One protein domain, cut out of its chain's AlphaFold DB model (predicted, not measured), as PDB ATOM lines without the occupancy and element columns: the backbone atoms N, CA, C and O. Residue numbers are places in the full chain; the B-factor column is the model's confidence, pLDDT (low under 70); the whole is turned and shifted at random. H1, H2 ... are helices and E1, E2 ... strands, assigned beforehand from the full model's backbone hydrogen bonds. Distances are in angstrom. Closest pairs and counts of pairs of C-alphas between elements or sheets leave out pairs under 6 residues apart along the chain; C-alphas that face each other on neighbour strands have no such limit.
ATOM      1  N   ALA A   2      46.113  38.327   0.402       95.44
ATOM      2  CA  ALA A   2      46.651  39.703   0.487       95.44
ATOM      3  C   ALA A   2      47.525  40.119  -0.718       95.44
ATOM      4  O   ALA A   2      47.324  41.191  -1.276       95.44
ATOM      5  N   ILE A   3      48.445  39.254  -1.168       96.75
ATOM      6  CA  ILE A   3      49.282  39.505  -2.363       96.75
ATOM      7  C   ILE A   3      48.419  39.670  -3.621       96.75
ATOM      8  O   ILE A   3      48.637  40.571  -4.423       96.75
ATOM      9  N   GLU A   4      47.418  38.810  -3.766       96.88
ATOM     10  CA  GLU A   4      46.465  38.828  -4.878       96.88
ATOM     11  C   GLU A   4      45.608  40.102  -4.866       96.88
ATOM     12  O   GLU A   4      45.533  40.804  -5.868       96.88
ATOM     13  N   LYS A   5      45.045  40.456  -3.707       95.88
ATOM     14  CA  LYS A   5      44.286  41.690  -3.473       95.88
ATOM     15  C   LYS A   5      45.126  42.942  -3.735       95.88
ATOM     16  O   LYS A   5      44.597  43.922  -4.249       95.88
ATOM     17  N   ALA A   6      46.421  42.912  -3.416       97.38
ATOM     18  CA  ALA A   6      47.339  44.015  -3.690       97.38
ATOM     19  C   ALA A   6      47.621  44.203  -5.193       97.38
ATOM     20  O   ALA A   6      48.012  45.296  -5.606       97.38
ATOM     21  N   GLY A   7      47.471  43.149  -6.007       96.69
ATOM     22  CA  GLY A   7      47.683  43.169  -7.461       96.69
ATOM     23  C   GLY A   7      49.135  43.390  -7.908       96.69
ATOM     24  O   GLY A   7      49.431  43.347  -9.098       96.69
ATOM     25  N   VAL A   8      50.055  43.625  -6.970       95.81
ATOM     26  CA  VAL A   8      51.488  43.810  -7.208       95.81
ATOM     27  C   VAL A   8      52.272  43.316  -6.000       95.81
ATOM     28  O   VAL A   8      51.856  43.469  -4.850       95.81
ATOM     29  N   TYR A   9      53.446  42.752  -6.260       94.94
ATOM     30  CA  TYR A   9      54.340  42.288  -5.214       94.94
ATOM     31  C   TYR A   9      55.143  43.458  -4.620       94.94
ATOM     32  O   TYR A   9      56.272  43.727  -5.023       94.94
ATOM     33  N   GLY A  10      54.535  44.193  -3.685       97.00
ATOM     34  CA  GLY A  10      55.161  45.321  -2.991       97.00
ATOM     35  C   GLY A  10      54.725  45.401  -1.532       97.00
ATOM     36  O   GLY A  10      53.530  45.433  -1.245       97.00
ATOM     37  N   GLY A  11      55.690  45.457  -0.608       95.88
ATOM     38  CA  GLY A  11      55.438  45.305   0.832       95.88
ATOM     39  C   GLY A  11      54.389  46.267   1.398       95.88
ATOM     40  O   GLY A  11      53.496  45.833   2.119       95.88
ATOM     41  N   ALA A  12      54.435  47.548   1.015       95.62
ATOM     42  CA  ALA A  12      53.464  48.546   1.469       95.62
ATOM     43  C   ALA A  12      52.025  48.207   1.036       95.62
ATOM     44  O   ALA A  12      51.129  48.146   1.875       95.62
ATOM     45  N   LYS A  13      51.814  47.889  -0.249       96.62
ATOM     46  CA  LYS A  13      50.484  47.528  -0.767       96.62
ATOM     47  C   LYS A  13      49.976  46.204  -0.205       96.62
ATOM     48  O   LYS A  13      48.786  46.059   0.052       96.62
ATOM     49  N   ILE A  14      50.872  45.242   0.010       97.06
ATOM     50  CA  ILE A  14      50.520  43.963   0.635       97.06
ATOM     51  C   ILE A  14      50.098  44.179   2.092       97.06
ATOM     52  O   ILE A  14      49.125  43.565   2.518       97.06
ATOM     53  N   ARG A  15      50.775  45.059   2.845       93.81
ATOM     54  CA  ARG A  15      50.396  45.405   4.226       93.81
ATOM     55  C   ARG A  15      48.998  46.023   4.291       93.81
ATOM     56  O   ARG A  15      48.202  45.611   5.127       93.81
ATOM     57  N   GLU A  16      48.693  46.979   3.417       94.12
ATOM     58  CA  GLU A  16      47.358  47.593   3.339       94.12
ATOM     59  C   GLU A  16      46.286  46.548   3.002       94.12
ATOM     60  O   GLU A  16      45.298  46.409   3.724       94.12
ATOM     61  N   ALA A  17      46.531  45.734   1.971       96.12
ATOM     62  CA  ALA A  17      45.626  44.661   1.575       96.12
ATOM     63  C   ALA A  17      45.429  43.613   2.682       96.12
ATOM     64  O   ALA A  17      44.326  43.091   2.832       96.12
ATOM     65  N   LEU A  18      46.470  43.308   3.467       94.88
ATOM     66  CA  LEU A  18      46.394  42.387   4.601       94.88
ATOM     67  C   LEU A  18      45.396  42.877   5.657       94.88
ATOM     68  O   LEU A  18      44.605  42.077   6.150       94.88
ATOM     69  N   GLY A  19      45.395  44.179   5.956       93.56
ATOM     70  CA  GLY A  19      44.441  44.781   6.887       93.56
ATOM     71  C   GLY A  19      42.987  44.680   6.416       93.56
ATOM     72  O   GLY A  19      42.086  44.568   7.239       93.56
ATOM     73  N   GLU A  20      42.735  44.674   5.104       94.12
ATOM     74  CA  GLU A  20      41.390  44.451   4.558       94.12
ATOM     75  C   GLU A  20      40.977  42.980   4.612       94.12
ATOM     76  O   GLU A  20      39.918  42.656   5.142       94.12
ATOM     77  N   VAL A  21      41.802  42.085   4.058       95.25
ATOM     78  CA  VAL A  21      41.447  40.658   3.936       95.25
ATOM     79  C   VAL A  21      41.511  39.917   5.267       95.25
ATOM     80  O   VAL A  21      40.963  38.827   5.388       95.25
ATOM     81  N   GLY A  22      42.215  40.482   6.246       93.38
ATOM     82  CA  GLY A  22      42.334  39.944   7.590       93.38
ATOM     83  C   GLY A  22      41.189  40.334   8.522       93.38
ATOM     84  O   GLY A  22      41.240  39.936   9.677       93.38
ATOM     85  N   LYS A  23      40.187  41.103   8.073       93.94
ATOM     86  CA  LYS A  23      38.971  41.376   8.858       93.94
ATOM     87  C   LYS A  23      38.051  40.165   8.828       93.94
ATOM     88  O   LYS A  23      37.702  39.695   7.750       93.94
ATOM     89  N   GLU A  24      37.653  39.697  10.009       93.81
ATOM     90  CA  GLU A  24      36.757  38.547  10.192       93.81
ATOM     91  C   GLU A  24      37.202  37.290   9.426       93.81
ATOM     92  O   GLU A  24      36.397  36.461   9.000       93.81
ATOM     93  N   TYR A  25      38.511  37.131   9.251       94.25
ATOM     94  CA  TYR A  25      39.078  36.001   8.543       94.25
ATOM     95  C   TYR A  25      38.789  34.703   9.308       94.25
ATOM     96  O   TYR A  25      39.174  34.551  10.470       94.25
ATOM     97  N   ALA A  26      38.125  33.752   8.650       94.00
ATOM     98  CA  ALA A  26      37.819  32.440   9.210       94.00
ATOM     99  C   ALA A  26      39.083  31.563   9.258       94.00
ATOM    100  O   ALA A  26      39.380  30.808   8.332       94.00
ATOM    101  N   GLY A  27      39.853  31.697  10.339       89.62
ATOM    102  CA  GLY A  27      41.056  30.916  10.589       89.62
ATOM    103  C   GLY A  27      40.773  29.592  11.299       89.62
ATOM    104  O   GLY A  27      39.705  29.362  11.861       89.62
ATOM    105  N   VAL A  28      41.785  28.720  11.339       89.81
ATOM    106  CA  VAL A  28      41.708  27.416  12.029       89.81
ATOM    107  C   VAL A  28      41.469  27.582  13.535       89.81
ATOM    108  O   VAL A  28      40.801  26.761  14.153       89.81
ATOM    109  N   SER A  29      41.966  28.671  14.126       88.94
ATOM    110  CA  SER A  29      41.764  29.011  15.538       88.94
ATOM    111  C   SER A  29      40.536  29.904  15.785       88.94
ATOM    112  O   SER A  29      40.519  30.643  16.768       88.94
ATOM    113  N   GLY A  30      39.568  29.934  14.864       89.62
ATOM    114  CA  GLY A  30      38.403  30.822  14.913       89.62
ATOM    115  C   GLY A  30      38.567  32.114  14.110       89.62
ATOM    116  O   GLY A  30      39.502  32.266  13.323       89.62
ATOM    117  N   THR A  31      37.626  33.041  14.300       94.00
ATOM    118  CA  THR A  31      37.582  34.322  13.582       94.00
ATOM    119  C   THR A  31      38.730  35.235  14.008       94.00
ATOM    120  O   THR A  31      38.920  35.496  15.195       94.00
ATOM    121  N   ILE A  32      39.486  35.730  13.032       93.50
ATOM    122  CA  ILE A  32      40.655  36.590  13.224       93.50
ATOM    123  C   ILE A  32      40.357  37.973  12.648       93.50
ATOM    124  O   ILE A  32      39.885  38.082  11.523       93.50
ATOM    125  N   THR A  33      40.688  39.014  13.411       95.12
ATOM    126  CA  THR A  33      40.717  40.408  12.951       95.12
ATOM    127  C   THR A  33      42.019  41.048  13.418       95.12
ATOM    128  O   THR A  33      42.440  40.810  14.554       95.12
ATOM    129  N   PHE A  34      42.656  41.837  12.551       93.88
ATOM    130  CA  PHE A  34      43.854  42.604  12.897       93.88
ATOM    131  C   PHE A  34      43.516  44.049  13.277       93.88
ATOM    132  O   PHE A  34      42.608  44.648  12.694       93.88
ATOM    133  N   ASP A  35      44.259  44.606  14.231       92.50
ATOM    134  CA  ASP A  35      44.241  46.032  14.553       92.50
ATOM    135  C   ASP A  35      45.116  46.855  13.582       92.50
ATOM    136  O   ASP A  35      45.687  46.341  12.616       92.50
ATOM    137  N   GLU A  36      45.240  48.162  13.829       91.06
ATOM    138  CA  GLU A  36      46.021  49.077  12.980       91.06
ATOM    139  C   GLU A  36      47.531  48.770  12.950       91.06
ATOM    140  O   GLU A  36      48.236  49.146  12.000       91.06
ATOM    141  N   LYS A  37      48.039  48.086  13.982       91.31
ATOM    142  CA  LYS A  37      49.436  47.650  14.088       91.31
ATOM    143  C   LYS A  37      49.663  46.306  13.398       91.31
ATOM    144  O   LYS A  37      50.798  46.017  13.024       91.31
ATOM    145  N   GLY A  38      48.593  45.561  13.128       90.06
ATOM    146  CA  GLY A  38      48.624  44.224  12.541       90.06
ATOM    147  C   GLY A  38      48.537  43.109  13.585       90.06
ATOM    148  O   GLY A  38      48.740  41.947  13.237       90.06
ATOM    149  N   ASP A  39      48.234  43.446  14.838       91.88
ATOM    150  CA  ASP A  39      48.084  42.486  15.925       91.88
ATOM    151  C   ASP A  39      46.673  41.895  15.915       91.88
ATOM    152  O   ASP A  39      45.708  42.548  15.518       91.88
ATOM    153  N   ARG A  40      46.522  40.640  16.350       92.81
ATOM    154  CA  ARG A  40      45.184  40.056  16.506       92.81
ATOM    155  C   ARG A  40      44.442  40.781  17.624       92.81
ATOM    156  O   ARG A  40      44.944  40.855  18.740       92.81
ATOM    157  N   VAL A  41      43.211  41.206  17.349       94.50
ATOM    158  CA  VAL A  41      42.341  41.836  18.359       94.50
ATOM    159  C   VAL A  41      41.818  40.846  19.399       94.50
ATOM    160  O   VAL A  41      41.341  41.260  20.447       94.50
ATOM    161  N   SER A  42      41.853  39.547  19.092       93.06
ATOM    162  CA  SER A  42      41.345  38.491  19.961       93.06
ATOM    163  C   SER A  42      42.073  37.167  19.741       93.06
ATOM    164  O   SER A  42      42.606  36.862  18.659       93.06
ATOM    165  N   GLY A  43      42.046  36.338  20.777       91.19
ATOM    166  CA  GLY A  43      42.575  34.986  20.745       91.19
ATOM    167  C   GLY A  43      43.030  34.523  22.118       91.19
ATOM    168  O   GLY A  43      43.304  35.327  23.005       91.19
ATOM    169  N   THR A  44      43.133  33.207  22.263       91.50
ATOM    170  CA  THR A  44      43.744  32.581  23.431       91.50
ATOM    171  C   THR A  44      45.109  32.039  23.036       91.50
ATOM    172  O   THR A  44      45.234  31.280  22.076       91.50
ATOM    173  N   TYR A  45      46.122  32.443  23.784       91.50
ATOM    174  CA  TYR A  45      47.514  32.063  23.634       91.50
ATOM    175  C   TYR A  45      47.901  31.164  24.796       91.50
ATOM    176  O   TYR A  45      47.613  31.462  25.955       91.50
ATOM    177  N   GLU A  46      48.588  30.077  24.487       94.88
ATOM    178  CA  GLU A  46      49.159  29.195  25.493       94.88
ATOM    179  C   GLU A  46      50.662  29.426  25.574       94.88
ATOM    180  O   GLU A  46      51.353  29.490  24.555       94.88
ATOM    181  N   VAL A  47      51.167  29.535  26.797       96.56
ATOM    182  CA  VAL A  47      52.602  29.594  27.059       96.56
ATOM    183  C   VAL A  47      53.042  28.201  27.466       96.56
ATOM    184  O   VAL A  47      52.560  27.651  28.458       96.56
ATOM    185  N   TRP A  48      53.959  27.641  26.689       97.50
ATOM    186  CA  TRP A  48      54.499  26.306  26.896       97.50
ATOM    187  C   TRP A  48      55.971  26.390  27.271       97.50
ATOM    188  O   TRP A  48      56.726  27.183  26.706       97.50
ATOM    189  N   LYS A  49      56.371  25.551  28.220       97.38
ATOM    190  CA  LYS A  49      57.757  25.321  28.598       97.38
ATOM    191  C   LYS A  49      58.186  23.963  28.065       97.38
ATOM    192  O   LYS A  49      57.447  22.988  28.187       97.38
ATOM    193  N   VAL A  50      59.373  23.925  27.472       97.44
ATOM    194  CA  VAL A  50      60.036  22.677  27.095       97.44
ATOM    195  C   VAL A  50      61.062  22.359  28.165       97.44
ATOM    196  O   VAL A  50      61.932  23.186  28.434       97.44
ATOM    197  N   ASP A  51      60.970  21.168  28.738       96.12
ATOM    198  CA  ASP A  51      61.922  20.660  29.719       96.12
ATOM    199  C   ASP A  51      62.506  19.326  29.262       96.12
ATOM    200  O   ASP A  51      61.867  18.573  28.531       96.12
ATOM    201  N   LEU A  52      63.727  19.029  29.705       95.81
ATOM    202  CA  LEU A  52      64.347  17.718  29.538       95.81
ATOM    203  C   LEU A  52      64.131  16.919  30.827       95.81
ATOM    204  O   LEU A  52      64.739  17.224  31.855       95.81
ATOM    205  N   VAL A  53      63.272  15.907  30.775       94.00
ATOM    206  CA  VAL A  53      62.936  15.045  31.910       94.00
ATOM    207  C   VAL A  53      63.387  13.631  31.573       94.00
ATOM    208  O   VAL A  53      62.982  13.073  30.562       94.00
ATOM    209  N   GLU A  54      64.286  13.081  32.391       93.50
ATOM    210  CA  GLU A  54      64.813  11.712  32.228       93.50
ATOM    211  C   GLU A  54      65.414  11.415  30.836       93.50
ATOM    212  O   GLU A  54      65.465  10.274  30.390       93.50
ATOM    213  N   GLY A  55      65.931  12.447  30.161       96.25
ATOM    214  CA  GLY A  55      66.549  12.328  28.836       96.25
ATOM    215  C   GLY A  55      65.590  12.529  27.659       96.25
ATOM    216  O   GLY A  55      66.053  12.546  26.520       96.25
ATOM    217  N   GLU A  56      64.300  12.758  27.912       96.69
ATOM    218  CA  GLU A  56      63.295  13.067  26.891       96.69
ATOM    219  C   GLU A  56      62.742  14.490  27.046       96.69
ATOM    220  O   GLU A  56      62.656  15.033  28.150       96.69
ATOM    221  N   TYR A  57      62.377  15.126  25.929       97.56
ATOM    222  CA  TYR A  57      61.747  16.446  25.970       97.56
ATOM    223  C   TYR A  57      60.258  16.325  26.294       97.56
ATOM    224  O   TYR A  57      59.512  15.660  25.576       97.56
ATOM    225  N   SER A  58      59.825  17.033  27.333       96.44
ATOM    226  CA  SER A  58      58.428  17.174  27.735       96.44
ATOM    227  C   SER A  58      57.944  18.610  27.520       96.44
ATOM    228  O   SER A  58      58.726  19.560  27.598       96.44
ATOM    229  N   TRP A  59      56.646  18.758  27.250       96.94
ATOM    230  CA  TRP A  59      55.974  20.042  27.044       96.94
ATOM    231  C   TRP A  59      54.976  20.273  28.174       96.94
ATOM    232  O   TRP A  59      53.995  19.541  28.304       96.94
ATOM    233  N   GLU A  60      55.197  21.314  28.967       96.19
ATOM    234  CA  GLU A  60      54.297  21.714  30.044       96.19
ATOM    235  C   GLU A  60      53.641  23.053  29.704       96.19
ATOM    236  O   GLU A  60      54.320  24.029  29.374       96.19
ATOM    237  N   ARG A  61      52.308  23.132  29.794       96.56
ATOM    238  CA  ARG A  61      51.607  24.411  29.664       96.56
ATOM    239  C   ARG A  61      51.749  25.187  30.968       96.56
ATOM    240  O   ARG A  61      51.135  24.834  31.969       96.56
ATOM    241  N   ILE A  62      52.502  26.278  30.923       97.31
ATOM    242  CA  ILE A  62      52.805  27.127  32.081       97.31
ATOM    243  C   ILE A  62      51.963  28.406  32.131       97.31
ATOM    244  O   ILE A  62      52.033  29.155  33.104       97.31
ATOM    245  N   GLY A  63      51.165  28.685  31.099       97.44
ATOM    246  CA  GLY A  63      50.315  29.868  31.083       97.44
ATOM    247  C   GLY A  63      49.239  29.852  30.009       97.44
ATOM    248  O   GLY A  63      49.338  29.145  29.005       97.44
ATOM    249  N   LEU A  64      48.219  30.673  30.240       96.50
ATOM    250  CA  LEU A  64      47.139  30.966  29.308       96.50
ATOM    251  C   LEU A  64      46.905  32.478  29.313       96.50
ATOM    252  O   LEU A  64      46.759  33.072  30.381       96.50
ATOM    253  N   ILE A  65      46.877  33.093  28.138       94.75
ATOM    254  CA  ILE A  65      46.637  34.525  27.958       94.75
ATOM    255  C   ILE A  65      45.501  34.669  26.953       94.75
ATOM    256  O   ILE A  65      45.616  34.182  25.835       94.75
ATOM    257  N   SER A  66      44.422  35.344  27.331       91.44
ATOM    258  CA  SER A  66      43.315  35.657  26.424       91.44
ATOM    259  C   SER A  66      43.208  37.165  26.239       91.44
ATOM    260  O   SER A  66      43.308  37.908  27.217       91.44
ATOM    261  N   LEU A  67      43.039  37.584  24.984       87.12
ATOM    262  CA  LEU A  67      42.781  38.966  24.568       87.12
ATOM    263  C   LEU A  67      41.281  39.209  24.401       87.12
ATOM    264  O   LEU A  67      40.627  38.328  23.787       87.12
TER     265      LEU A  67
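AT A GLANCE: This is residues 2 to 67 of the 67 residues of the protein "ANF_receptor domain-containing protein" of Candidatus Hakubanella thermoalkaliphilus (UniProt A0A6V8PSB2). A long, slender hairpin of two strands, E3 and E4, reaches away from a small body at the other end of a rod, and the tip of the hairpin, residues 52 to 57, stands free. That body holds two helices in contact, H1 and H2, at the far end, with a second, very short hairpin, E1 and E2, and the long link of residues 33 to 43 between the helices and the long hairpin. The printed part has 66 residues, with two named helices and four named strands in the order H1, H2, E1, E2, E3, E4; its two sheets, E3 - E4 and E1 - E2, are both antiparallel. The class is mixed, helices and strands. The whole is extended, with a radius of gyration of the C-alphas of 17.4 A and spans of 53 by 24 by 20 A.

IN THESE COORDINATES: E3 is residues 44 to 53, 27.3 A from first to last C-alpha, and begins with C-alpha 44 at (43.744, 32.581, 23.431). E4, residues 56 to 66, is the longest strand by residues and measures 30.2 A; it ends with C-alpha 66 at (43.315, 35.657, 26.424). E1 is residues 25 to 27 and E2 is residues 30 to 32. H2, residues 11 to 21, is 15.1 A long. H1, residues 2 to 6, begins with C-alpha 2 at (46.651, 39.703, 0.487).

HOW THE PARTS SIT: E3 and E4 form a hairpin, antiparallel at 158 degrees between their directions. N 45 and O 65 are 2.7 A apart and N 53 and O 56 are 2.8 A apart, both within hydrogen-bond range. E2 and E3 are apart, and so are E1 and E3. E1 and E2 form the other hairpin, antiparallel at 139 degrees, with N 25 and O 32 within hydrogen-bond range at 2.8 A. H1 and H2 touch, with 13 pairs of C-alphas within 8 A; the closest are those of Ala 2 and Leu 18, 4.9 A apart. Both helices are apart from E3 and E4. In H1 and H2 every O i to N i+4 pair is within hydrogen-bond range.

THE WHOLE: The two C-alphas farthest apart in the domain are those of Gly 7 and Glu 54, 53.5 A. The link from E2 to E3, with 11 residues, is long; the other links are tight. The printed part has no cut, and residue 67 is the chain's last. The mean pLDDT of the printed part is 94.4, and no printed residue is under 70.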